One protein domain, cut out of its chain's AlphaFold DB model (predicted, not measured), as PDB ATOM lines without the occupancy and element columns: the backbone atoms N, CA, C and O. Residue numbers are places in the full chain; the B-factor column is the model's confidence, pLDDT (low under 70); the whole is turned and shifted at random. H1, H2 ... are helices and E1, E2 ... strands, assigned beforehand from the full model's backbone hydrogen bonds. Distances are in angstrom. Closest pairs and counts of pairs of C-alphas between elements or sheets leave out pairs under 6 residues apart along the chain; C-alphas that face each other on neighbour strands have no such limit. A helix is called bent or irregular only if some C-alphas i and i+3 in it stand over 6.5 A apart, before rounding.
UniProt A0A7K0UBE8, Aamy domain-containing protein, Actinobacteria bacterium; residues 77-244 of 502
ATOM      1  N   VAL A  77     112.882  92.891 200.728       96.31
ATOM      2  CA  VAL A  77     113.551  92.890 199.420       96.31
ATOM      3  C   VAL A  77     115.056  93.083 199.583       96.31
ATOM      4  O   VAL A  77     115.827  92.309 199.022       96.31
ATOM      5  N   VAL A  78     115.482  94.077 200.371       96.75
ATOM      6  CA  VAL A  78     116.906  94.354 200.634       96.75
ATOM      7  C   VAL A  78     117.599  93.099 201.166       96.75
ATOM      8  O   VAL A  78     118.606  92.665 200.608       96.75
ATOM      9  N   LYS A  79     117.023  92.465 202.196       96.56
ATOM     10  CA  LYS A  79     117.550  91.218 202.758       96.56
ATOM     11  C   LYS A  79     117.579  90.100 201.714       96.56
ATOM     12  O   LYS A  79     118.592  89.423 201.583       96.56
ATOM     13  N   GLY A  80     116.493  89.920 200.959       97.50
ATOM     14  CA  GLY A  80     116.398  88.889 199.928       97.50
ATOM     15  C   GLY A  80     117.486  89.010 198.859       97.50
ATOM     16  O   GLY A  80     118.093  88.007 198.491       97.50
ATOM     17  N   PHE A  81     117.779  90.226 198.394       97.88
ATOM     18  CA  PHE A  81     118.850  90.468 197.425       97.88
ATOM     19  C   PHE A  81     120.247  90.284 198.016       97.88
ATOM     20  O   PHE A  81     121.089  89.662 197.367       97.88
ATOM     21  N   ILE A  82     120.491  90.749 199.245       98.38
ATOM     22  CA  ILE A  82     121.756  90.480 199.944       98.38
ATOM     23  C   ILE A  82     121.980  88.967 200.061       98.38
ATOM     24  O   ILE A  82     123.068  88.497 199.737       98.38
ATOM     25  N   ASP A  83     120.955  88.195 200.437       98.25
ATOM     26  CA  ASP A  83     121.036  86.734 200.559       98.25
ATOM     27  C   ASP A  83     121.353  86.063 199.202       98.25
ATOM     28  O   ASP A  83     122.223  85.191 199.123       98.25
ATOM     29  N   ILE A  84     120.689  86.486 198.115       97.56
ATOM     30  CA  ILE A  84     120.921  85.960 196.756       97.56
ATOM     31  C   ILE A  84     122.370  86.192 196.314       97.56
ATOM     32  O   ILE A  84     123.046  85.251 195.892       97.56
ATOM     33  N   TYR A  85     122.860  87.429 196.413       97.75
ATOM     34  CA  TYR A  85     124.198  87.791 195.937       97.75
ATOM     35  C   TYR A  85     125.299  87.236 196.851       97.75
ATOM     36  O   TYR A  85     126.332  86.777 196.364       97.75
ATOM     37  N   SER A  86     125.049  87.155 198.159       98.06
ATOM     38  CA  SER A  86     125.945  86.480 199.105       98.06
ATOM     39  C   SER A  86     126.114  84.997 198.774       98.06
ATOM     40  O   SER A  86     127.219  84.449 198.843       98.06
ATOM     41  N   LYS A  87     125.030  84.337 198.348       97.38
ATOM     42  CA  LYS A  87     125.083  82.938 197.924       97.38
ATOM     43  C   LYS A  87     125.969  82.754 196.695       97.38
ATOM     44  O   LYS A  87     126.777  81.828 196.697       97.38
ATOM     45  N   TRP A  88     125.873  83.625 195.689       97.94
ATOM     46  CA  TRP A  88     126.774  83.586 194.530       97.94
ATOM     47  C   TRP A  88     128.241  83.593 194.966       97.94
ATOM     48  O   TRP A  88     128.977  82.675 194.623       97.94
ATOM     49  N   ILE A  89     128.630  84.530 195.831       98.19
ATOM     50  CA  ILE A  89     130.001  84.614 196.360       98.19
ATOM     51  C   ILE A  89     130.427  83.305 197.033       98.19
ATOM     52  O   ILE A  89     131.456  82.729 196.683       98.19
ATOM     53  N   SER A  90     129.622  82.818 197.981       96.75
ATOM     54  CA  SER A  90     129.978  81.651 198.800       96.75
ATOM     55  C   SER A  90     129.972  80.315 198.046       96.75
ATOM     56  O   SER A  90     130.615  79.369 198.495       96.75
ATOM     57  N   THR A  91     129.243  80.212 196.928       97.12
ATOM     58  CA  THR A  91     129.022  78.929 196.234       97.12
ATOM     59  C   THR A  91     129.756  78.791 194.908       97.12
ATOM     60  O   THR A  91     130.023  77.662 194.504       97.12
ATOM     61  N   THR A  92     130.081  79.891 194.225       96.81
ATOM     62  CA  THR A  92     130.707  79.833 192.892       96.81
ATOM     63  C   THR A  92     132.139  80.347 192.869       96.81
ATOM     64  O   THR A  92     132.861  80.071 191.916       96.81
ATOM     65  N   GLY A  93     132.567  81.078 193.903       92.44
ATOM     66  CA  GLY A  93     133.924  81.607 193.994       92.44
ATOM     67  C   GLY A  93     134.203  82.826 193.110       92.44
ATOM     68  O   GLY A  93     135.369  83.176 192.978       92.44
ATOM     69  N   ILE A  94     133.180  83.492 192.558       97.50
ATOM     70  CA  ILE A  94     133.310  84.745 191.780       97.50
ATOM     71  C   ILE A  94     134.070  85.848 192.532       97.50
ATOM     72  O   ILE A  94     134.018  85.908 193.757       97.50
ATOM     73  N   ASP A  95     134.736  86.752 191.812       97.31
ATOM     74  CA  ASP A  95     135.631  87.767 192.399       97.31
ATOM     75  C   ASP A  95     135.080  89.196 192.396       97.31
ATOM     76  O   ASP A  95     135.689  90.081 192.981       97.31
ATOM     77  N   GLY A  96     133.920  89.431 191.790       97.50
ATOM     78  CA  GLY A  96     133.286  90.744 191.769       97.50
ATOM     79  C   GLY A  96     131.933  90.714 191.070       97.50
ATOM     80  O   GLY A  96     131.491  89.667 190.586       97.50
ATOM     81  N   PHE A  97     131.286  91.875 190.990       98.25
ATOM     82  CA  PHE A  97     130.053  92.062 190.225       98.25
ATOM     83  C   PHE A  97     130.174  93.235 189.246       98.25
ATOM     84  O   PHE A  97     130.682  94.297 189.590       98.25
ATOM     85  N   ARG A  98     129.610  93.072 188.045       98.25
ATOM     86  CA  ARG A  98     129.072  94.194 187.264       98.25
ATOM     87  C   ARG A  98     127.593  94.289 187.613       98.25
ATOM     88  O   ARG A  98     126.858  93.321 187.423       98.25
ATOM     89  N   ILE A  99     127.171  95.425 188.150       97.50
ATOM     90  CA  ILE A  99     125.806  95.651 188.618       97.50
ATOM     91  C   ILE A  99     125.033  96.374 187.520       97.50
ATOM     92  O   ILE A  99     125.344  97.509 187.165       97.50
ATOM     93  N   ASP A 100     124.045  95.673 186.983       96.19
ATOM     94  CA  ASP A 100     123.112  96.178 185.982       96.19
ATOM     95  C   ASP A 100     122.256  97.328 186.529       96.19
ATOM     96  O   ASP A 100     121.917  97.326 187.716       96.19
ATOM     97  N   THR A 101     121.919  98.291 185.663       92.00
ATOM     98  CA  THR A 101     120.872  99.305 185.905       92.00
ATOM     99  C   THR A 101     120.956 100.037 187.256       92.00
ATOM    100  O   THR A 101     119.946 100.481 187.804       92.00
ATOM    101  N   ALA A 102     122.168 100.248 187.788       95.44
ATOM    102  CA  ALA A 102     122.382 100.746 189.149       95.44
ATOM    103  C   ALA A 102     121.654 102.072 189.433       95.44
ATOM    104  O   ALA A 102     121.093 102.261 190.517       95.44
ATOM    105  N   ARG A 103     121.585 102.962 188.430       93.31
ATOM    106  CA  ARG A 103     120.912 104.269 188.544       93.31
ATOM    107  C   ARG A 103     119.386 104.203 188.719       93.31
ATOM    108  O   ARG A 103     118.776 105.214 189.073       93.31
ATOM    109  N   HIS A 104     118.782 103.050 188.438       94.50
ATOM    110  CA  HIS A 104     117.341 102.810 188.531       94.50
ATOM    111  C   HIS A 104     116.922 102.264 189.900       94.50
ATOM    112  O   HIS A 104     115.736 102.190 190.192       94.50
ATOM    113  N   VAL A 105     117.874 101.954 190.780       94.25
ATOM    114  CA  VAL A 105     117.607 101.480 192.142       94.25
ATOM    115  C   VAL A 105     117.912 102.592 193.141       94.25
ATOM    116  O   VAL A 105     118.895 103.314 193.003       94.25
ATOM    117  N   ASN A 106     117.065 102.760 194.158       91.12
ATOM    118  CA  ASN A 106     117.218 103.837 195.138       91.12
ATOM    119  C   ASN A 106     118.534 103.740 195.943       91.12
ATOM    120  O   ASN A 106     118.997 102.650 196.271       91.12
ATOM    121  N   GLU A 107     119.105 104.883 196.328       91.75
ATOM    122  CA  GLU A 107     120.403 104.942 197.016       91.75
ATOM    123  C   GLU A 107     120.451 104.180 198.350       91.75
ATOM    124  O   GLU A 107     121.479 103.592 198.683       91.75
ATOM    125  N   LEU A 108     119.342 104.119 199.097       92.62
ATOM    126  CA  LEU A 108     119.305 103.460 200.407       92.62
ATOM    127  C   LEU A 108     119.447 101.937 200.287       92.62
ATOM    128  O   LEU A 108     119.981 101.303 201.197       92.62
ATOM    129  N   PHE A 109     119.015 101.352 199.165       95.56
ATOM    130  CA  PHE A 109     119.296  99.949 198.867       95.56
ATOM    131  C   PHE A 109     120.803  99.724 198.747       95.56
ATOM    132  O   PHE A 109     121.336  98.843 199.416       95.56
ATOM    133  N   TRP A 110     121.506 100.542 197.960       96.44
ATOM    134  CA  TRP A 110     122.947 100.396 197.739       96.44
ATOM    135  C   TRP A 110     123.767 100.639 199.004       96.44
ATOM    136  O   TRP A 110     124.671  99.857 199.301       96.44
ATOM    137  N   GLN A 111     123.382 101.632 199.810       94.62
ATOM    138  CA  GLN A 111     123.996 101.908 201.112       94.62
ATOM    139  C   GLN A 111     123.897 100.723 202.089       94.62
ATOM    140  O   GLN A 111     124.754 100.581 202.960       94.62
ATOM    141  N   ALA A 112     122.891  99.853 201.950       95.62
ATOM    142  CA  ALA A 112     122.784  98.610 202.718       95.62
ATOM    143  C   ALA A 112     123.461  97.420 202.013       95.62
ATOM    144  O   ALA A 112     124.153  96.618 202.647       95.62
ATOM    145  N   PHE A 113     123.264  97.299 200.701       97.44
ATOM    146  CA  PHE A 113     123.711  96.176 199.886       97.44
ATOM    147  C   PHE A 113     125.235  96.123 199.769       97.44
ATOM    148  O   PHE A 113     125.835  95.108 200.115       97.44
ATOM    149  N   ILE A 114     125.881  97.217 199.352       97.00
ATOM    150  CA  ILE A 114     127.321  97.252 199.054       97.00
ATOM    151  C   ILE A 114     128.170  96.861 200.277       97.00
ATOM    152  O   ILE A 114     128.994  95.950 200.149       97.00
ATOM    153  N   PRO A 115     127.974  97.444 201.480       96.69
ATOM    154  CA  PRO A 115     128.734  97.028 202.659       96.69
ATOM    155  C   PRO A 115     128.475  95.573 203.055       96.69
ATOM    156  O   PRO A 115     129.407  94.876 203.454       96.69
ATOM    157  N   SER A 116     127.235  95.093 202.910       97.69
ATOM    158  CA  SER A 116     126.872  93.708 203.234       97.69
ATOM    159  C   SER A 116     127.565  92.710 202.306       97.69
ATOM    160  O   SER A 116     128.100  91.704 202.767       97.69
ATOM    161  N   ILE A 117     127.623  93.014 201.007       98.06
ATOM    162  CA  ILE A 117     128.322  92.184 200.024       98.06
ATOM    163  C   ILE A 117     129.835  92.208 200.244       98.06
ATOM    164  O   ILE A 117     130.456  91.146 200.232       98.06
ATOM    165  N   LYS A 118     130.434  93.371 200.538       97.06
ATOM    166  CA  LYS A 118     131.860  93.450 200.906       97.06
ATOM    167  C   LYS A 118     132.171  92.636 202.165       97.06
ATOM    168  O   LYS A 118     133.165  91.914 202.195       97.06
ATOM    169  N   ALA A 119     131.309  92.696 203.182       97.56
ATOM    170  CA  ALA A 119     131.459  91.894 204.393       97.56
ATOM    171  C   ALA A 119     131.363  90.386 204.104       97.56
ATOM    172  O   ALA A 119     132.174  89.614 204.615       97.56
ATOM    173  N   GLN A 120     130.427  89.966 203.245       98.00
ATOM    174  CA  GLN A 120     130.324  88.574 202.813       98.00
ATOM    175  C   GLN A 120     131.554  88.125 202.015       98.00
ATOM    176  O   GLN A 120     132.070  87.036 202.256       98.00
ATOM    177  N   ALA A 121     132.035  88.941 201.076       98.06
ATOM    178  CA  ALA A 121     133.232  88.645 200.298       98.06
ATOM    179  C   ALA A 121     134.450  88.449 201.210       98.06
ATOM    180  O   ALA A 121     135.141  87.432 201.102       98.06
ATOM    181  N   LEU A 122     134.633  89.345 202.187       97.75
ATOM    182  CA  LEU A 122     135.681  89.229 203.197       97.75
ATOM    183  C   LEU A 122     135.538  87.946 204.029       97.75
ATOM    184  O   LEU A 122     136.524  87.236 204.228       97.75
ATOM    185  N   ALA A 123     134.323  87.606 204.468       97.31
ATOM    186  CA  ALA A 123     134.045  86.357 205.182       97.31
ATOM    187  C   ALA A 123     134.321  85.106 204.324       97.31
ATOM    188  O   ALA A 123     134.672  84.055 204.856       97.31
ATOM    189  N   SER A 124     134.208  85.221 202.999       97.44
ATOM    190  CA  SER A 124     134.595  84.199 202.020       97.44
ATOM    191  C   SER A 124     136.072  84.274 201.595       97.44
ATOM    192  O   SER A 124     136.465  83.605 200.642       97.44
ATOM    193  N   GLY A 125     136.906  85.054 202.292       96.88
ATOM    194  CA  GLY A 125     138.353  85.133 202.068       96.88
ATOM    195  C   GLY A 125     138.790  86.061 200.928       96.88
ATOM    196  O   GLY A 125     139.969  86.067 200.575       96.88
ATOM    197  N   LYS A 126     137.876  86.853 200.360       96.81
ATOM    198  CA  LYS A 126     138.153  87.799 199.270       96.81
ATOM    199  C   LYS A 126     138.427  89.180 199.859       96.81
ATOM    200  O   LYS A 126     137.527  89.819 200.395       96.81
ATOM    201  N   LYS A 127     139.692  89.610 199.808       93.94
ATOM    202  CA  LYS A 127     140.123  90.925 200.321       93.94
ATOM    203  C   LYS A 127     139.641  92.066 199.430       93.94
ATOM    204  O   LYS A 127     139.221  93.096 199.946       93.94
ATOM    205  N   ASP A 128     139.654  91.816 198.128       91.56
ATOM    206  CA  ASP A 128     139.174  92.721 197.097       91.56
ATOM    207  C   ASP A 128     137.951  92.083 196.435       91.56
ATOM    208  O   ASP A 128     137.969  90.903 196.081       91.56
ATOM    209  N   PHE A 129     136.870  92.852 196.326       96.94
ATOM    210  CA  PHE A 129     135.635  92.421 195.675       96.94
ATOM    211  C   PHE A 129     134.976  93.631 194.999       96.94
ATOM    212  O   PHE A 129     134.130  94.295 195.612       96.94
ATOM    213  N   PRO A 130     135.419  93.986 193.781       96.19
ATOM    214  CA  PRO A 130     134.907  95.148 193.074       96.19
ATOM    215  C   PRO A 130     133.452  94.957 192.647       96.19
ATOM    216  O   PRO A 130     133.017  93.861 192.270       96.19
ATOM    217  N   MET A 131     132.696  96.049 192.690       97.69
ATOM    218  CA  MET A 131     131.299  96.089 192.275       97.69
ATOM    219  C   MET A 131     131.057  97.281 191.354       97.69
ATOM    220  O   MET A 131     130.634  98.340 191.806       97.69
ATOM    221  N   TRP A 132     131.301  97.097 190.057       98.19
ATOM    222  CA  TRP A 132     131.109  98.148 189.059       98.19
ATOM    223  C   TRP A 132     129.625  98.369 188.776       98.19
ATOM    224  O   TRP A 132     128.992  97.577 188.073       98.19
ATOM    225  N   GLY A 133     129.076  99.453 189.325       98.12
ATOM    226  CA  GLY A 133     127.717  99.910 189.035       98.12
ATOM    227  C   GLY A 133     127.589 100.530 187.648       98.12
ATOM    228  O   GLY A 133     128.376 101.396 187.266       98.12
ATOM    229  N   GLU A 134     126.568 100.121 186.899       98.00
ATOM    230  CA  GLU A 134     126.196 100.767 185.647       98.00
ATOM    231  C   GLU A 134     125.313 101.997 185.886       98.00
ATOM    232  O   GLU A 134     124.121 101.910 186.198       98.00
ATOM    233  N   VAL A 135     125.899 103.167 185.658       96.94
ATOM    234  CA  VAL A 135     125.188 104.441 185.563       96.94
ATOM    235  C   VAL A 135     125.300 104.897 184.113       96.94
ATOM    236  O   VAL A 135     126.218 105.627 183.766       96.94
ATOM    237  N   TYR A 136     124.391 104.421 183.256       95.31
ATOM    238  CA  TYR A 136     124.374 104.764 181.828       95.31
ATOM    239  C   TYR A 136     124.014 106.248 181.642       95.31
ATOM    240  O   TYR A 136     122.841 106.600 181.507       95.31
ATOM    241  N   ASP A 137     125.008 107.132 181.741       95.12
ATOM    242  CA  ASP A 137     124.924 108.586 181.568       95.12
ATOM    243  C   ASP A 137     126.327 109.154 181.313       95.12
ATOM    244  O   ASP A 137     127.274 108.767 181.990       95.12
ATOM    245  N   SER A 138     126.480 110.086 180.374       95.62
ATOM    246  CA  SER A 138     127.780 110.717 180.097       95.62
ATOM    247  C   SER A 138     128.025 112.000 180.904       95.62
ATOM    248  O   SER A 138     129.064 112.642 180.726       95.62
ATOM    249  N   SER A 139     127.096 112.389 181.789       95.38
ATOM    250  CA  SER A 139     127.283 113.486 182.746       95.38
ATOM    251  C   SER A 139     128.188 113.049 183.908       95.38
ATOM    252  O   SER A 139     127.828 112.118 184.640       95.38
ATOM    253  N   PRO A 140     129.322 113.739 184.139       94.56
ATOM    254  CA  PRO A 140     130.162 113.481 185.305       94.56
ATOM    255  C   PRO A 140     129.402 113.700 186.621       94.56
ATOM    256  O   PRO A 140     129.530 112.903 187.540       94.56
ATOM    257  N   GLU A 141     128.513 114.692 186.700       93.81
ATOM    258  CA  GLU A 141     127.709 114.973 187.899       93.81
ATOM    259  C   GLU A 141     126.763 113.812 188.244       93.81
ATOM    260  O   GLU A 141     126.516 113.510 189.414       93.81
ATOM    261  N   THR A 142     126.237 113.128 187.223       94.19
ATOM    262  CA  THR A 142     125.388 111.949 187.428       94.19
ATOM    263  C   THR A 142     126.197 110.781 187.984       94.19
ATOM    264  O   THR A 142     125.731 110.115 188.910       94.19
ATOM    265  N   LEU A 143     127.403 110.538 187.462       95.88
ATOM    266  CA  LEU A 143     128.304 109.504 187.979       95.88
ATOM    267  C   LEU A 143     128.734 109.820 189.423       95.88
ATOM    268  O   LEU A 143     128.671 108.962 190.307       95.88
ATOM    269  N   GLU A 144     129.077 111.083 189.676       94.88
ATOM    270  CA  GLU A 144     129.480 111.609 190.978       94.88
ATOM    271  C   GLU A 144     128.413 111.395 192.056       94.88
ATOM    272  O   GLU A 144     128.719 110.982 193.179       94.88
ATOM    273  N   TYR A 145     127.142 111.623 191.711       94.38
ATOM    274  CA  TYR A 145     126.032 111.388 192.626       94.38
ATOM    275  C   TYR A 145     126.032 109.947 193.164       94.38
ATOM    276  O   TYR A 145     125.831 109.731 194.361       94.38
ATOM    277  N   TRP A 146     126.285 108.947 192.316       95.12
ATOM    278  CA  TRP A 146     126.280 107.543 192.742       95.12
ATOM    279  C   TRP A 146     127.538 107.145 193.511       95.12
ATOM    280  O   TRP A 146     127.436 106.350 194.449       95.12
ATOM    281  N   ALA A 147     128.683 107.750 193.193       94.31
ATOM    282  CA  ALA A 147     129.904 107.598 193.979       94.31
ATOM    283  C   ALA A 147     129.734 108.146 195.410       94.31
ATOM    284  O   ALA A 147     130.121 107.500 196.382       94.31
ATOM    285  N   ARG A 148     129.103 109.319 195.564       91.25
ATOM    286  CA  ARG A 148     128.964 109.994 196.868       91.25
ATOM    287  C   ARG A 148     127.759 109.533 197.679       91.25
ATOM    288  O   ARG A 148     127.889 109.249 198.865       91.25
ATOM    289  N   TYR A 149     126.584 109.478 197.060       91.69
ATOM    290  CA  TYR A 149     125.323 109.215 197.761       91.69
ATOM    291  C   TYR A 149     124.832 107.778 197.571       91.69
ATOM    292  O   TYR A 149     124.114 107.271 198.428       91.69
ATOM    293  N   GLY A 150     125.230 107.098 196.492       92.44
ATOM    294  CA  GLY A 150     124.909 105.685 196.263       92.44
ATOM    295  C   GLY A 150     125.780 104.707 197.057       92.44
ATOM    296  O   GLY A 150     125.371 103.573 197.280       92.44
ATOM    297  N   GLY A 151     126.962 105.136 197.511       90.81
ATOM    298  CA  GLY A 151     127.914 104.283 198.232       90.81
ATOM    299  C   GLY A 151     128.746 103.366 197.329       90.81
ATOM    300  O   GLY A 151     129.403 102.453 197.835       90.81
ATOM    301  N   PHE A 152     128.729 103.590 196.010       95.75
ATOM    302  CA  PHE A 152     129.581 102.869 195.067       95.75
ATOM    303  C   PHE A 152     131.034 103.328 195.174       95.75
ATOM    304  O   PHE A 152     131.318 104.522 195.174       95.75
ATOM    305  N   THR A 153     131.955 102.366 195.219       94.50
ATOM    306  CA  THR A 153     133.403 102.620 195.142       94.50
ATOM    307  C   THR A 153     133.974 102.322 193.762       94.50
ATOM    308  O   THR A 153     135.008 102.875 193.401       94.50
ATOM    309  N   GLU A 154     133.265 101.520 192.965       96.38
ATOM    310  CA  GLU A 154     133.571 101.240 191.569       96.38
ATOM    311  C   GLU A 154     132.335 101.504 190.694       96.38
ATOM    312  O   GLU A 154     131.219 101.089 191.010       96.38
ATOM    313  N   LEU A 155     132.522 102.196 189.572       97.94
ATOM    314  CA  LEU A 155     131.472 102.506 188.598       97.94
ATOM    315  C   LEU A 155     131.996 102.289 187.177       97.94
ATOM    316  O   LEU A 155     133.208 102.307 186.955       97.94
ATOM    317  N   LEU A 156     131.096 102.077 186.217       98.56
ATOM    318  CA  LEU A 156     131.433 102.144 184.793       98.56
ATOM    319  C   LEU A 156     131.497 103.613 184.353       98.56
ATOM    320  O   LEU A 156     130.527 104.352 184.512       98.56
ATOM    321  N   ASP A 157     132.630 104.033 183.798       98.38
ATOM    322  CA  ASP A 157     132.929 105.437 183.499       98.38
ATOM    323  C   ASP A 157     132.478 105.831 182.081       98.38
ATOM    324  O   ASP A 157     133.266 105.996 181.145       98.38
ATOM    325  N   PHE A 158     131.160 105.955 181.917       98.38
ATOM    326  CA  PHE A 158     130.536 106.448 180.686       98.38
ATOM    327  C   PHE A 158     130.981 107.867 180.281       98.38
ATOM    328  O   PHE A 158     131.150 108.093 179.079       98.38
ATOM    329  N   PRO A 159     131.205 108.828 181.205       98.50
ATOM    330  CA  PRO A 159     131.787 110.118 180.844       98.50
ATOM    331  C   PRO A 159     133.137 109.970 180.128       98.50
ATOM    332  O   PRO A 159     133.328 110.564 179.062       98.50
ATOM    333  N   VAL A 160     134.053 109.151 180.661       98.25
ATOM    334  CA  VAL A 160     135.358 108.906 180.028       98.25
ATOM    335  C   VAL A 160     135.204 108.204 178.684       98.25
ATOM    336  O   VAL A 160     135.856 108.618 177.725       98.25
ATOM    337  N   GLN A 161     134.318 107.208 178.570       98.38
ATOM    338  CA  GLN A 161     134.031 106.552 177.290       98.38
ATOM    339  C   GLN A 161     133.612 107.567 176.214       98.38
ATOM    340  O   GLN A 161     134.211 107.600 175.136       98.38
ATOM    341  N   ASP A 162     132.648 108.441 176.515       98.38
ATOM    342  CA  ASP A 162     132.153 109.440 175.562       98.38
ATOM    343  C   ASP A 162     133.259 110.423 175.136       98.38
ATOM    344  O   ASP A 162     133.409 110.725 173.947       98.38
ATOM    345  N   ARG A 163     134.071 110.912 176.083       98.25
ATOM    346  CA  ARG A 163     135.126 111.891 175.775       98.25
ATOM    347  C   ARG A 163     136.331 111.272 175.076       98.25
ATOM    348  O   ARG A 163     136.891 111.920 174.191       98.25
ATOM    349  N   MET A 164     136.695 110.026 175.394       98.44
ATOM    350  CA  MET A 164     137.662 109.267 174.594       98.44
ATOM    351  C   MET A 164     137.166 109.135 173.159       98.44
ATOM    352  O   MET A 164     137.909 109.437 172.229       98.44
ATOM    353  N   LEU A 165     135.901 108.756 172.968       97.69
ATOM    354  CA  LEU A 165     135.349 108.565 171.635       97.69
ATOM    355  C   LEU A 165     135.363 109.862 170.813       97.69
ATOM    356  O   LEU A 165     135.805 109.863 169.663       97.69
ATOM    357  N   LYS A 166     134.966 110.991 171.414       98.12
ATOM    358  CA  LYS A 166     135.047 112.317 170.775       98.12
ATOM    359  C   LYS A 166     136.479 112.730 170.446       98.12
ATOM    360  O   LYS A 166     136.712 113.352 169.412       98.12
ATOM    361  N   PHE A 167     137.455 112.384 171.283       98.56
ATOM    362  CA  PHE A 167     138.858 112.601 170.945       98.56
ATOM    363  C   PHE A 167     139.282 111.753 169.735       98.56
ATOM    364  O   PHE A 167     139.804 112.297 168.764       98.56
ATOM    365  N   ILE A 168     138.991 110.451 169.744       97.81
ATOM    366  CA  ILE A 168     139.377 109.531 168.666       97.81
ATOM    367  C   ILE A 168     138.714 109.886 167.328       97.81
ATOM    368  O   ILE A 168     139.361 109.768 166.287       97.81
ATOM    369  N   ILE A 169     137.455 110.330 167.334       95.88
ATOM    370  CA  ILE A 169     136.699 110.638 166.111       95.88
ATOM    371  C   ILE A 169     136.956 112.065 165.622       95.88
ATOM    372  O   ILE A 169     137.239 112.261 164.444       95.88
ATOM    373  N   SER A 170     136.854 113.066 166.502       95.25
ATOM    374  CA  SER A 170     136.832 114.484 166.106       95.25
ATOM    375  C   SER A 170     137.943 115.332 166.729       95.25
ATOM    376  O   SER A 170     137.919 116.553 166.605       95.25
ATOM    377  N   GLY A 171     138.899 114.726 167.440       96.94
ATOM    378  CA  GLY A 171     140.048 115.421 168.022       96.94
ATOM    379  C   GLY A 171     139.747 116.365 169.178       96.94
ATOM    380  O   GLY A 171     140.529 117.277 169.453       96.94
ATOM    381  N   ALA A 172     138.643 116.132 169.891       97.69
ATOM    382  CA  ALA A 172     138.212 116.922 171.045       97.69
ATOM    383  C   ALA A 172     139.050 116.660 172.322       97.69
ATOM    384  O   ALA A 172     138.508 116.331 173.378       97.69
ATOM    385  N   ALA A 173     140.378 116.804 172.239       97.94
ATOM    386  CA  ALA A 173     141.307 116.556 173.348       97.94
ATOM    387  C   ALA A 173     141.014 117.441 174.574       97.94
ATOM    388  O   ALA A 173     141.057 116.973 175.710       97.94
ATOM    389  N   ASN A 174     140.644 118.703 174.342       97.44
ATOM    390  CA  ASN A 174     140.278 119.651 175.393       97.44
ATOM    391  C   ASN A 174     139.052 119.192 176.203       97.44
ATOM    392  O   ASN A 174     139.028 119.363 177.415       97.44
ATOM    393  N   GLN A 175     138.052 118.574 175.564       97.31
ATOM    394  CA  GLN A 175     136.868 118.075 176.270       97.31
ATOM    395  C   GLN A 175     137.201 116.894 177.185       97.31
ATOM    396  O   GLN A 175     136.603 116.772 178.255       97.31
ATOM    397  N   LEU A 176     138.145 116.039 176.778       97.94
ATOM    398  CA  LEU A 176     138.654 114.962 177.623       97.94
ATOM    399  C   LEU A 176     139.465 115.523 178.798       97.94
ATOM    400  O   LEU A 176     139.253 115.096 179.926       97.94
ATOM    401  N   ALA A 177     140.321 116.522 178.568       97.88
ATOM    402  CA  ALA A 177     141.072 117.163 179.648       97.88
ATOM    403  C   ALA A 177     140.164 117.861 180.673       97.88
ATOM    404  O   ALA A 177     140.339 117.666 181.871       97.88
ATOM    405  N   THR A 178     139.151 118.605 180.217       97.00
ATOM    406  CA  THR A 178     138.160 119.223 181.110       97.00
ATOM    407  C   THR A 178     137.366 118.181 181.895       97.00
ATOM    408  O   THR A 178     137.058 118.416 183.057       97.00
ATOM    409  N   LEU A 179     137.042 117.025 181.303       97.12
ATOM    410  CA  LEU A 179     136.401 115.941 182.052       97.12
ATOM    411  C   LEU A 179     137.328 115.379 183.135       97.12
ATOM    412  O   LEU A 179     136.884 115.192 184.260       97.12
ATOM    413  N   LEU A 180     138.593 115.110 182.803       97.06
ATOM    414  CA  LEU A 180     139.559 114.534 183.743       97.06
ATOM    415  C   LEU A 180     139.904 115.494 184.890       97.06
ATOM    416  O   LEU A 180     140.223 115.037 185.982       97.06
ATOM    417  N   ASN A 181     139.769 116.810 184.693       96.69
ATOM    418  CA  ASN A 181     139.818 117.774 185.798       96.69
ATOM    419  C   ASN A 181     138.715 117.551 186.840       96.69
ATOM    420  O   ASN A 181     138.884 117.991 187.970       96.69
ATOM    421  N   SER A 182     137.599 116.914 186.477       93.81
ATOM    422  CA  SER A 182     136.498 116.605 187.394       93.81
ATOM    423  C   SER A 182     136.674 115.269 188.120       93.81
ATOM    424  O   SER A 182     135.790 114.890 188.888       93.81
ATOM    425  N   ASP A 183     137.779 114.542 187.914       94.69
ATOM    426  CA  ASP A 183     138.032 113.273 188.614       94.69
ATOM    427  C   ASP A 183     138.087 113.464 190.141       94.69
ATOM    428  O   ASP A 183     137.620 112.618 190.908       94.69
ATOM    429  N   ASP A 184     138.575 114.621 190.585       93.31
ATOM    430  CA  ASP A 184     138.594 115.051 191.984       93.31
ATOM    431  C   ASP A 184     137.192 115.197 192.613       93.31
ATOM    432  O   ASP A 184     137.031 115.082 193.835       93.31
ATOM    433  N   GLN A 185     136.150 115.374 191.795       91.75
ATOM    434  CA  GLN A 185     134.759 115.358 192.241       91.75
ATOM    435  C   GLN A 185     134.300 113.947 192.591       91.75
ATOM    436  O   GLN A 185     133.406 113.799 193.420       91.75
ATOM    437  N   TYR A 186     134.916 112.897 192.051       94.12
ATOM    438  CA  TYR A 186     134.612 111.523 192.452       94.12
ATOM    439  C   TYR A 186     135.345 111.123 193.731       94.12
ATOM    440  O   TYR A 186     134.823 110.323 194.511       94.12
ATOM    441  N   SER A 187     136.532 111.689 193.965       94.25
ATOM    442  CA  SER A 187     137.379 111.339 195.102       94.25
ATOM    443  C   SER A 187     136.702 111.620 196.447       94.25
ATOM    444  O   SER A 187     136.230 112.726 196.746       94.25
ATOM    445  N   THR A 188     136.681 110.588 197.289       94.19
ATOM    446  CA  THR A 188     136.230 110.644 198.686       94.19
ATOM    447  C   THR A 188     137.164 109.817 199.563       94.19
ATOM    448  O   THR A 188     138.093 109.180 199.074       94.19
ATOM    449  N   ALA A 189     136.897 109.750 200.868       93.06
ATOM    450  CA  ALA A 189     137.638 108.873 201.774       93.06
ATOM    451  C   ALA A 189     137.617 107.382 201.365       93.06
ATOM    452  O   ALA A 189     138.477 106.626 201.815       93.06
ATOM    453  N   THR A 190     136.638 106.955 200.559       92.12
ATOM    454  CA  THR A 190     136.437 105.551 200.164       92.12
ATOM    455  C   THR A 190     136.334 105.335 198.655       92.12
ATOM    456  O   THR A 190     136.183 104.194 198.231       92.12
ATOM    457  N   VAL A 191     136.377 106.399 197.848       95.44
ATOM    458  CA  VAL A 191     136.229 106.338 196.386       95.44
ATOM    459  C   VAL A 191     137.475 106.911 195.733       95.44
ATOM    460  O   VAL A 191     137.922 107.997 196.098       95.44
ATOM    461  N   ASP A 192     137.981 106.181 194.746       95.00
ATOM    462  CA  ASP A 192     139.114 106.560 193.915       95.00
ATOM    463  C   ASP A 192     138.751 106.308 192.439       95.00
ATOM    464  O   ASP A 192     138.472 105.158 192.079       95.00
ATOM    465  N   PRO A 193     138.739 107.337 191.572       94.88
ATOM    466  CA  PRO A 193     138.357 107.190 190.166       94.88
ATOM    467  C   PRO A 193     139.308 106.299 189.352       94.88
ATOM    468  O   PRO A 193     138.952 105.856 188.256       94.88
ATOM    469  N   ARG A 194     140.496 105.961 189.878       96.00
ATOM    470  CA  ARG A 194     141.375 104.936 189.288       96.00
ATOM    471  C   ARG A 194     140.750 103.533 189.332       96.00
ATOM    472  O   ARG A 194     141.136 102.690 188.532       96.00
ATOM    473  N   ASN A 195     139.758 103.293 190.194       96.12
ATOM    474  CA  ASN A 195     139.043 102.013 190.286       96.12
ATOM    475  C   ASN A 195     137.827 101.918 189.345       96.12
ATOM    476  O   ASN A 195     137.177 100.869 189.270       96.12
ATOM    477  N   PHE A 196     137.480 102.994 188.633       97.81
ATOM    478  CA  PHE A 196     136.344 102.984 187.712       97.81
ATOM    479  C   PHE A 196     136.676 102.204 186.437       97.81
ATOM    480  O   PHE A 196     137.791 102.272 185.924       97.81
ATOM    481  N   GLY A 197     135.700 101.451 185.928       98.19
ATOM    482  CA  GLY A 197     135.834 100.670 184.704       98.19
ATOM    483  C   GLY A 197     135.703 101.564 183.477       98.19
ATOM    484  O   GLY A 197     134.619 102.087 183.223       98.19
ATOM    485  N   ILE A 198     136.781 101.721 182.713       98.44
ATOM    486  CA  ILE A 198     136.799 102.473 181.452       98.44
ATOM    487  C   ILE A 198     136.718 101.506 180.270       98.44
ATOM    488  O   ILE A 198     137.219 100.385 180.332       98.44
ATOM    489  N   PHE A 199     136.062 101.918 179.191       98.69
ATOM    490  CA  PHE A 199     135.799 101.086 178.014       98.69
ATOM    491  C   PHE A 199     135.598 101.973 176.780       98.69
ATOM    492  O   PHE A 199     135.423 103.183 176.909       98.69
ATOM    493  N   LEU A 200     135.639 101.383 175.583       98.25
ATOM    494  CA  LEU A 200     135.472 102.108 174.310       98.25
ATOM    495  C   LEU A 200     134.088 101.898 173.679       98.25
ATOM    496  O   LEU A 200     133.560 102.792 173.018       98.25
ATOM    497  N   GLY A 201     133.496 100.730 173.918       96.81
ATOM    498  CA  GLY A 201     132.165 100.323 173.486       96.81
ATOM    499  C   GLY A 201     131.655  99.184 174.368       96.81
ATOM    500  O   GLY A 201     132.403  98.639 175.184       96.81
ATOM    501  N   ASN A 202     130.373  98.847 174.252       96.94
ATOM    502  CA  ASN A 202     129.770  97.759 175.017       96.94
ATOM    503  C   ASN A 202     128.528  97.180 174.313       96.94
ATOM    504  O   ASN A 202     128.200  97.519 173.176       96.94
ATOM    505  N   HIS A 203     127.830  96.292 175.017       95.88
ATOM    506  CA  HIS A 203     126.666  95.561 174.529       95.88
ATOM    507  C   HIS A 203     125.393  96.395 174.338       95.88
ATOM    508  O   HIS A 203     124.445  95.861 173.771       95.88
ATOM    509  N   ASP A 204     125.341  97.642 174.804       94.25
ATOM    510  CA  ASP A 204     124.166  98.515 174.697       94.25
ATOM    511  C   ASP A 204     124.379  99.654 173.697       94.25
ATOM    512  O   ASP A 204     123.451 100.027 172.977       94.25
ATOM    513  N   MET A 205     125.602 100.195 173.624       93.69
ATOM    514  CA  MET A 205     125.901 101.368 172.795       93.69
ATOM    515  C   MET A 205     126.443 101.044 171.403       93.69
ATOM    516  O   MET A 205     126.290 101.865 170.504       93.69
ATOM    517  N   GLY A 206     127.087  99.891 171.212       95.12
ATOM    518  CA  GLY A 206     127.884  99.644 170.010       95.12
ATOM    519  C   GLY A 206     129.359  99.398 170.304       95.12
ATOM    520  O   GLY A 206     129.828  99.497 171.442       95.12
ATOM    521  N   ARG A 207     130.099  99.077 169.244       96.88
ATOM    522  CA  ARG A 207     131.536  98.784 169.280       96.88
ATOM    523  C   ARG A 207     132.360  99.978 168.831       96.88
ATOM    524  O   ARG A 207     131.936 100.741 167.963       96.88
ATOM    525  N   ILE A 208     133.598 100.059 169.322       97.31
ATOM    526  CA  ILE A 208     134.562 101.065 168.859       97.31
ATOM    527  C   ILE A 208     134.758 101.021 167.341       97.31
ATOM    528  O   ILE A 208     134.735 102.067 166.692       97.31
ATOM    529  N   GLY A 209     134.821  99.820 166.756       96.25
ATOM    530  CA  GLY A 209     134.937  99.653 165.310       96.25
ATOM    531  C   GLY A 209     133.777 100.291 164.535       96.25
ATOM    532  O   GLY A 209     134.000 100.879 163.479       96.25
ATOM    533  N   GLY A 210     132.550 100.234 165.063       95.62
ATOM    534  CA  GLY A 210     131.370 100.860 164.457       95.62
ATOM    535  C   GLY A 210     131.390 102.366 164.568       95.62
ATOM    536  O   GLY A 210     131.181 103.060 163.573       95.62
ATOM    537  N   PHE A 211     131.708 102.871 165.760       96.19
ATOM    538  CA  PHE A 211     131.826 104.306 165.977       96.19
ATOM    539  C   PHE A 211     132.900 104.927 165.079       96.19
ATOM    540  O   PHE A 211     132.672 105.984 164.498       96.19
ATOM    541  N   ILE A 212     134.042 104.260 164.911       96.12
ATOM    542  CA  ILE A 212     135.111 104.696 164.012       96.12
ATOM    543  C   ILE A 212     134.647 104.593 162.557       96.12
ATOM    544  O   ILE A 212     134.582 105.609 161.869       96.12
ATOM    545  N   GLY A 213     134.273 103.403 162.079       90.56
ATOM    546  CA  GLY A 213     133.974 103.200 160.658       90.56
ATOM    547  C   GLY A 213     132.743 103.954 160.143       90.56
ATOM    548  O   GLY A 213     132.625 104.155 158.938       90.56
ATOM    549  N   GLY A 214     131.849 104.408 161.027       87.25
ATOM    550  CA  GLY A 214     130.748 105.305 160.672       87.25
ATOM    551  C   GLY A 214     131.127 106.788 160.570       87.25
ATOM    552  O   GLY A 214     130.358 107.557 159.998       87.25
ATOM    553  N   ASN A 215     132.275 107.206 161.117       89.50
ATOM    554  CA  ASN A 215     132.594 108.628 161.316       89.50
ATOM    555  C   ASN A 215     133.980 109.066 160.815       89.50
ATOM    556  O   ASN A 215     134.251 110.266 160.797       89.50
ATOM    557  N   VAL A 216     134.864 108.145 160.420       87.12
ATOM    558  CA  VAL A 216     136.231 108.473 159.975       87.12
ATOM    559  C   VAL A 216     136.557 107.850 158.617       87.12
ATOM    560  O   VAL A 216     135.881 106.930 158.161       87.12
ATOM    561  N   ASN A 217     137.616 108.342 157.967       82.06
ATOM    562  CA  ASN A 217     138.118 107.765 156.719       82.06
ATOM    563  C   ASN A 217     138.576 106.307 156.933       82.06
ATOM    564  O   ASN A 217     139.307 106.014 157.881       82.06
ATOM    565  N   SER A 218     138.193 105.404 156.025       83.38
ATOM    566  CA  SER A 218     138.593 103.992 156.048       83.38
ATOM    567  C   SER A 218     140.105 103.790 156.156       83.38
ATOM    568  O   SER A 218     140.540 102.870 156.847       83.38
ATOM    569  N   ASP A 219     140.901 104.664 155.538       88.38
ATOM    570  CA  ASP A 219     142.363 104.539 155.497       88.38
ATOM    571  C   ASP A 219     143.014 104.794 156.867       88.38
ATOM    572  O   ASP A 219     144.084 104.255 157.153       88.38
ATOM    573  N   SER A 220     142.366 105.576 157.741       94.06
ATOM    574  CA  SER A 220     142.846 105.856 159.101       94.06
ATOM    575  C   SER A 220     142.122 105.064 160.189       94.06
ATOM    576  O   SER A 220     142.529 105.110 161.352       94.06
ATOM    577  N   ALA A 221     141.088 104.295 159.837       96.38
ATOM    578  CA  ALA A 221     140.235 103.611 160.803       96.38
ATOM    579  C   ALA A 221     141.009 102.621 161.693       96.38
ATOM    580  O   ALA A 221     140.829 102.627 162.907       96.38
ATOM    581  N   LEU A 222     141.926 101.830 161.117       97.31
ATOM    582  CA  LEU A 222     142.755 100.903 161.898       97.31
ATOM    583  C   LEU A 222     143.683 101.640 162.873       97.31
ATOM    584  O   LEU A 222     143.762 101.260 164.038       97.31
ATOM    585  N   LEU A 223     144.354 102.703 162.422       97.06
ATOM    586  CA  LEU A 223     145.251 103.485 163.276       97.06
ATOM    587  C   LEU A 223     144.489 104.148 164.427       97.06
ATOM    588  O   LEU A 223     144.947 104.115 165.567       97.06
ATOM    589  N   ARG A 224     143.292 104.683 164.157       97.44
ATOM    590  CA  ARG A 224     142.420 105.279 165.178       97.44
ATOM    591  C   ARG A 224     141.916 104.253 166.190       97.44
ATOM    592  O   ARG A 224     141.848 104.573 167.372       97.44
ATOM    593  N   ASP A 225     141.612 103.031 165.761       98.38
ATOM    594  CA  ASP A 225     141.190 101.947 166.655       98.38
ATOM    595  C   ASP A 225     142.356 101.471 167.545       98.38
ATOM    596  O   ASP A 225     142.235 101.378 168.769       98.38
ATOM    597  N   GLN A 226     143.548 101.308 166.963       98.50
ATOM    598  CA  GLN A 226     144.765 101.035 167.732       98.50
ATOM    599  C   GLN A 226     145.055 102.152 168.743       98.50
ATOM    600  O   GLN A 226     145.333 101.871 169.908       98.50
ATOM    601  N   MET A 227     144.942 103.414 168.322       98.44
ATOM    602  CA  MET A 227     145.102 104.586 169.180       98.44
ATOM    603  C   MET A 227     144.082 104.604 170.328       98.44
ATOM    604  O   MET A 227     144.453 104.898 171.465       98.44
ATOM    605  N   ALA A 228     142.822 104.248 170.061       98.62
ATOM    606  CA  ALA A 228     141.769 104.148 171.071       98.62
ATOM    607  C   ALA A 228     142.117 103.110 172.146       98.62
ATOM    608  O   ALA A 228     142.000 103.389 173.340       98.62
ATOM    609  N   HIS A 229     142.623 101.944 171.740       98.81
ATOM    610  CA  HIS A 229     143.089 100.923 172.675       98.81
ATOM    611  C   HIS A 229     144.333 101.374 173.452       98.81
ATOM    612  O   HIS A 229     144.416 101.144 174.657       98.81
ATOM    613  N   VAL A 230     145.287 102.065 172.820       98.56
ATOM    614  CA  VAL A 230     146.450 102.616 173.539       98.56
ATOM    615  C   VAL A 230     145.986 103.603 174.610       98.56
ATOM    616  O   VAL A 230     146.456 103.532 175.745       98.56
ATOM    617  N   LEU A 231     145.027 104.475 174.291       98.38
ATOM    618  CA  LEU A 231     144.440 105.408 175.251       98.38
ATOM    619  C   LEU A 231     143.744 104.668 176.406       98.38
ATOM    620  O   LEU A 231     144.023 104.969 177.564       98.38
ATOM    621  N   LEU A 232     142.928 103.650 176.103       98.75
ATOM    622  CA  LEU A 232     142.239 102.809 177.091       98.75
ATOM    623  C   LEU A 232     143.209 102.164 178.095       98.75
ATOM    624  O   LEU A 232     142.956 102.185 179.293       98.75
ATOM    625  N   PHE A 233     144.323 101.596 177.627       98.62
ATOM    626  CA  PHE A 233     145.264 100.870 178.492       98.62
ATOM    627  C   PHE A 233     146.259 101.772 179.239       98.62
ATOM    628  O   PHE A 233     146.891 101.308 180.194       98.62
ATOM    629  N   THR A 234     146.428 103.029 178.811       98.06
ATOM    630  CA  THR A 234     147.421 103.959 179.384       98.06
ATOM    631  C   THR A 234     146.817 105.093 180.213       98.06
ATOM    632  O   THR A 234     147.540 105.712 180.997       98.06
ATOM    633  N   MET A 235     145.512 105.358 180.107       95.81
ATOM    634  CA  MET A 235     144.795 106.306 180.968       95.81
ATOM    635  C   MET A 235     144.498 105.707 182.357       95.81
ATOM    636  O   MET A 235     144.697 104.512 182.581       95.81
ATOM    637  N   ARG A 236     144.093 106.537 183.332       96.25
ATOM    638  CA  ARG A 236     143.624 106.043 184.641       96.25
ATOM    639  C   ARG A 236     142.374 105.167 184.486       96.25
ATOM    640  O   ARG A 236     141.653 105.306 183.506       96.25
ATOM    641  N   GLY A 237     142.068 104.350 185.489       96.88
ATOM    642  CA  GLY A 237     140.903 103.463 185.466       96.88
ATOM    643  C   GLY A 237     141.279 102.007 185.203       96.88
ATOM    644  O   GLY A 237     142.438 101.669 184.956       96.88
ATOM    645  N   VAL A 238     140.269 101.143 185.239       97.62
ATOM    646  CA  VAL A 238     140.382  99.713 184.954       97.62
ATOM    647  C   VAL A 238     139.945  99.476 183.504       97.62
ATOM    648  O   VAL A 238     138.757  99.645 183.212       97.62
ATOM    649  N   PRO A 239     140.855  99.114 182.579       98.12
ATOM    650  CA  PRO A 239     140.509  98.929 181.174       98.12
ATOM    651  C   PRO A 239     139.631  97.691 180.963       98.12
ATOM    652  O   PRO A 239     139.992  96.581 181.355       98.12
ATOM    653  N   ILE A 240     138.494  97.876 180.293       98.31
ATOM    654  CA  ILE A 240     137.560  96.819 179.900       98.31
ATOM    655  C   ILE A 240     137.481  96.792 178.370       98.31
ATOM    656  O   ILE A 240     137.001  97.733 177.738       98.31
ATOM    657  N   VAL A 241     137.946  95.691 177.780       98.31
ATOM    658  CA  VAL A 241     137.835  95.422 176.337       98.31
ATOM    659  C   VAL A 241     136.564  94.617 176.087       98.31
ATOM    660  O   VAL A 241     136.342  93.591 176.734       98.31
ATOM    661  N   TYR A 242     135.724  95.068 175.157       98.12
ATOM    662  CA  TYR A 242     134.516  94.340 174.795       98.12
ATOM    663  C   TYR A 242     134.853  93.247 173.775       98.12
ATOM    664  O   TYR A 242     135.569  93.480 172.803       98.12
ATOM    665  N   TYR A 243     134.357  92.028 174.012       97.56
ATOM    666  CA  TYR A 243     134.694  90.862 173.189       97.56
ATOM    667  C   TYR A 243     134.442  91.161 171.709       97.56
ATOM    668  O   TYR A 243     133.367  91.660 171.380       97.56
ATOM    669  N   GLY A 244     135.364  90.837 170.808       97.00
ATOM    670  CA  GLY A 244     135.197  91.120 169.382       97.00
ATOM    671  C   GLY A 244     135.954  92.347 168.887       97.00
ATOM    672  O   GLY A 244     136.261  92.411 167.693       97.00
TER     673      GLY A 244
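This is residues 77 to 244 of the 502 residues of the protein "Aamy domain-containing protein" of Actinobacteria bacterium (UniProt A0A7K0UBE8). An elongated body has helices at both ends and two short strand pairs between them: H1 and H2 lie side by side at one end, and H4, H5, H7 and H8 group at the other. E2 comes near H2 and pairs with E1, E3 packs on H4 and H8 and pairs with E4, which also comes near H8, and H3 packs on H6 along one side between the end groups. The printed part has 168 residues, with eight named helices and four named strands in the order H1 E1 H2 E2 H3 H4 H5 H6 E3 H7 H8 E4; both two-strand sheets, E1 E2 and E3 E4, are parallel. The class is mostly helix; the whole is compact, with a radius of gyration of the C-alphas of 17.3 A and spans of 54 by 32 by 26 A.

H1, residues 77 to 92, begins at C-alpha 77 (113.551, 92.890, 199.420) and is 22.5 A long. E1 is residues 97 to 99; H2, residues 107 to 123, is 24.5 A; E2 is residues 131 to 133. H3 is residues 140 to 148, H4 residues 158 to 170 with 17.8 A, H5 residues 173 to 180, and H6 residues 183 to 186. E3 is residues 197 to 199 and H7 residues 208 to 213. H8, residues 218 to 234, is 25.0 A and irregular: C-alphas 219 and 222 are 7.4 A apart. E4, residues 238 to 240, ends at C-alpha 240 (137.560, 96.819, 179.900).

H1 and H2 touch, the same way at a shallow tilt of 28 degrees; their closest C-alphas, of Ile 82 and Phe 113, are 6.0 A apart. E1, H2, E2 and E3, H7 H8, E4 are strand-helix-strand units, parallel neighbours with helices between, each with a right-handed crossover. N 99 and O 132 are 2.8 A apart; N 198 and O 238, 2.9 A. Residues 132 to 133 of E2 also pair, parallel, with residues 154 to 155. H3 touches H6, closest at the C-alphas of Glu 144 and Tyr 186, 5.3 A. H4, the hub, forms a helical hairpin with H5 at 10 degrees, closest at the C-alphas of Arg 163 and Leu 176, 5.0 A. With residues 164 to 169 alone, H4 touches H8, opposite ways at a tilt of 35.2 degrees, only just steep; the closest C-alphas, of Ile 168 and Arg 224, are 6.3 A apart. H7 and H8 form another helical hairpin, at 24 degrees. H1 and H8 are apart. Every O i to N i+4 pair is within hydrogen-bond range in H1, H4, H5 and H7, against 12 of 13 in H2, 4 of 5 in H3 and 11 of 13 in H8; H6 is too short for one.

The two farthest C-alphas, of Lys 79 and Asp 219, are 55.0 A apart. The printed part has no cut and no long link. Mean pLDDT of the printed part is 96.0, and no printed residue is under 70.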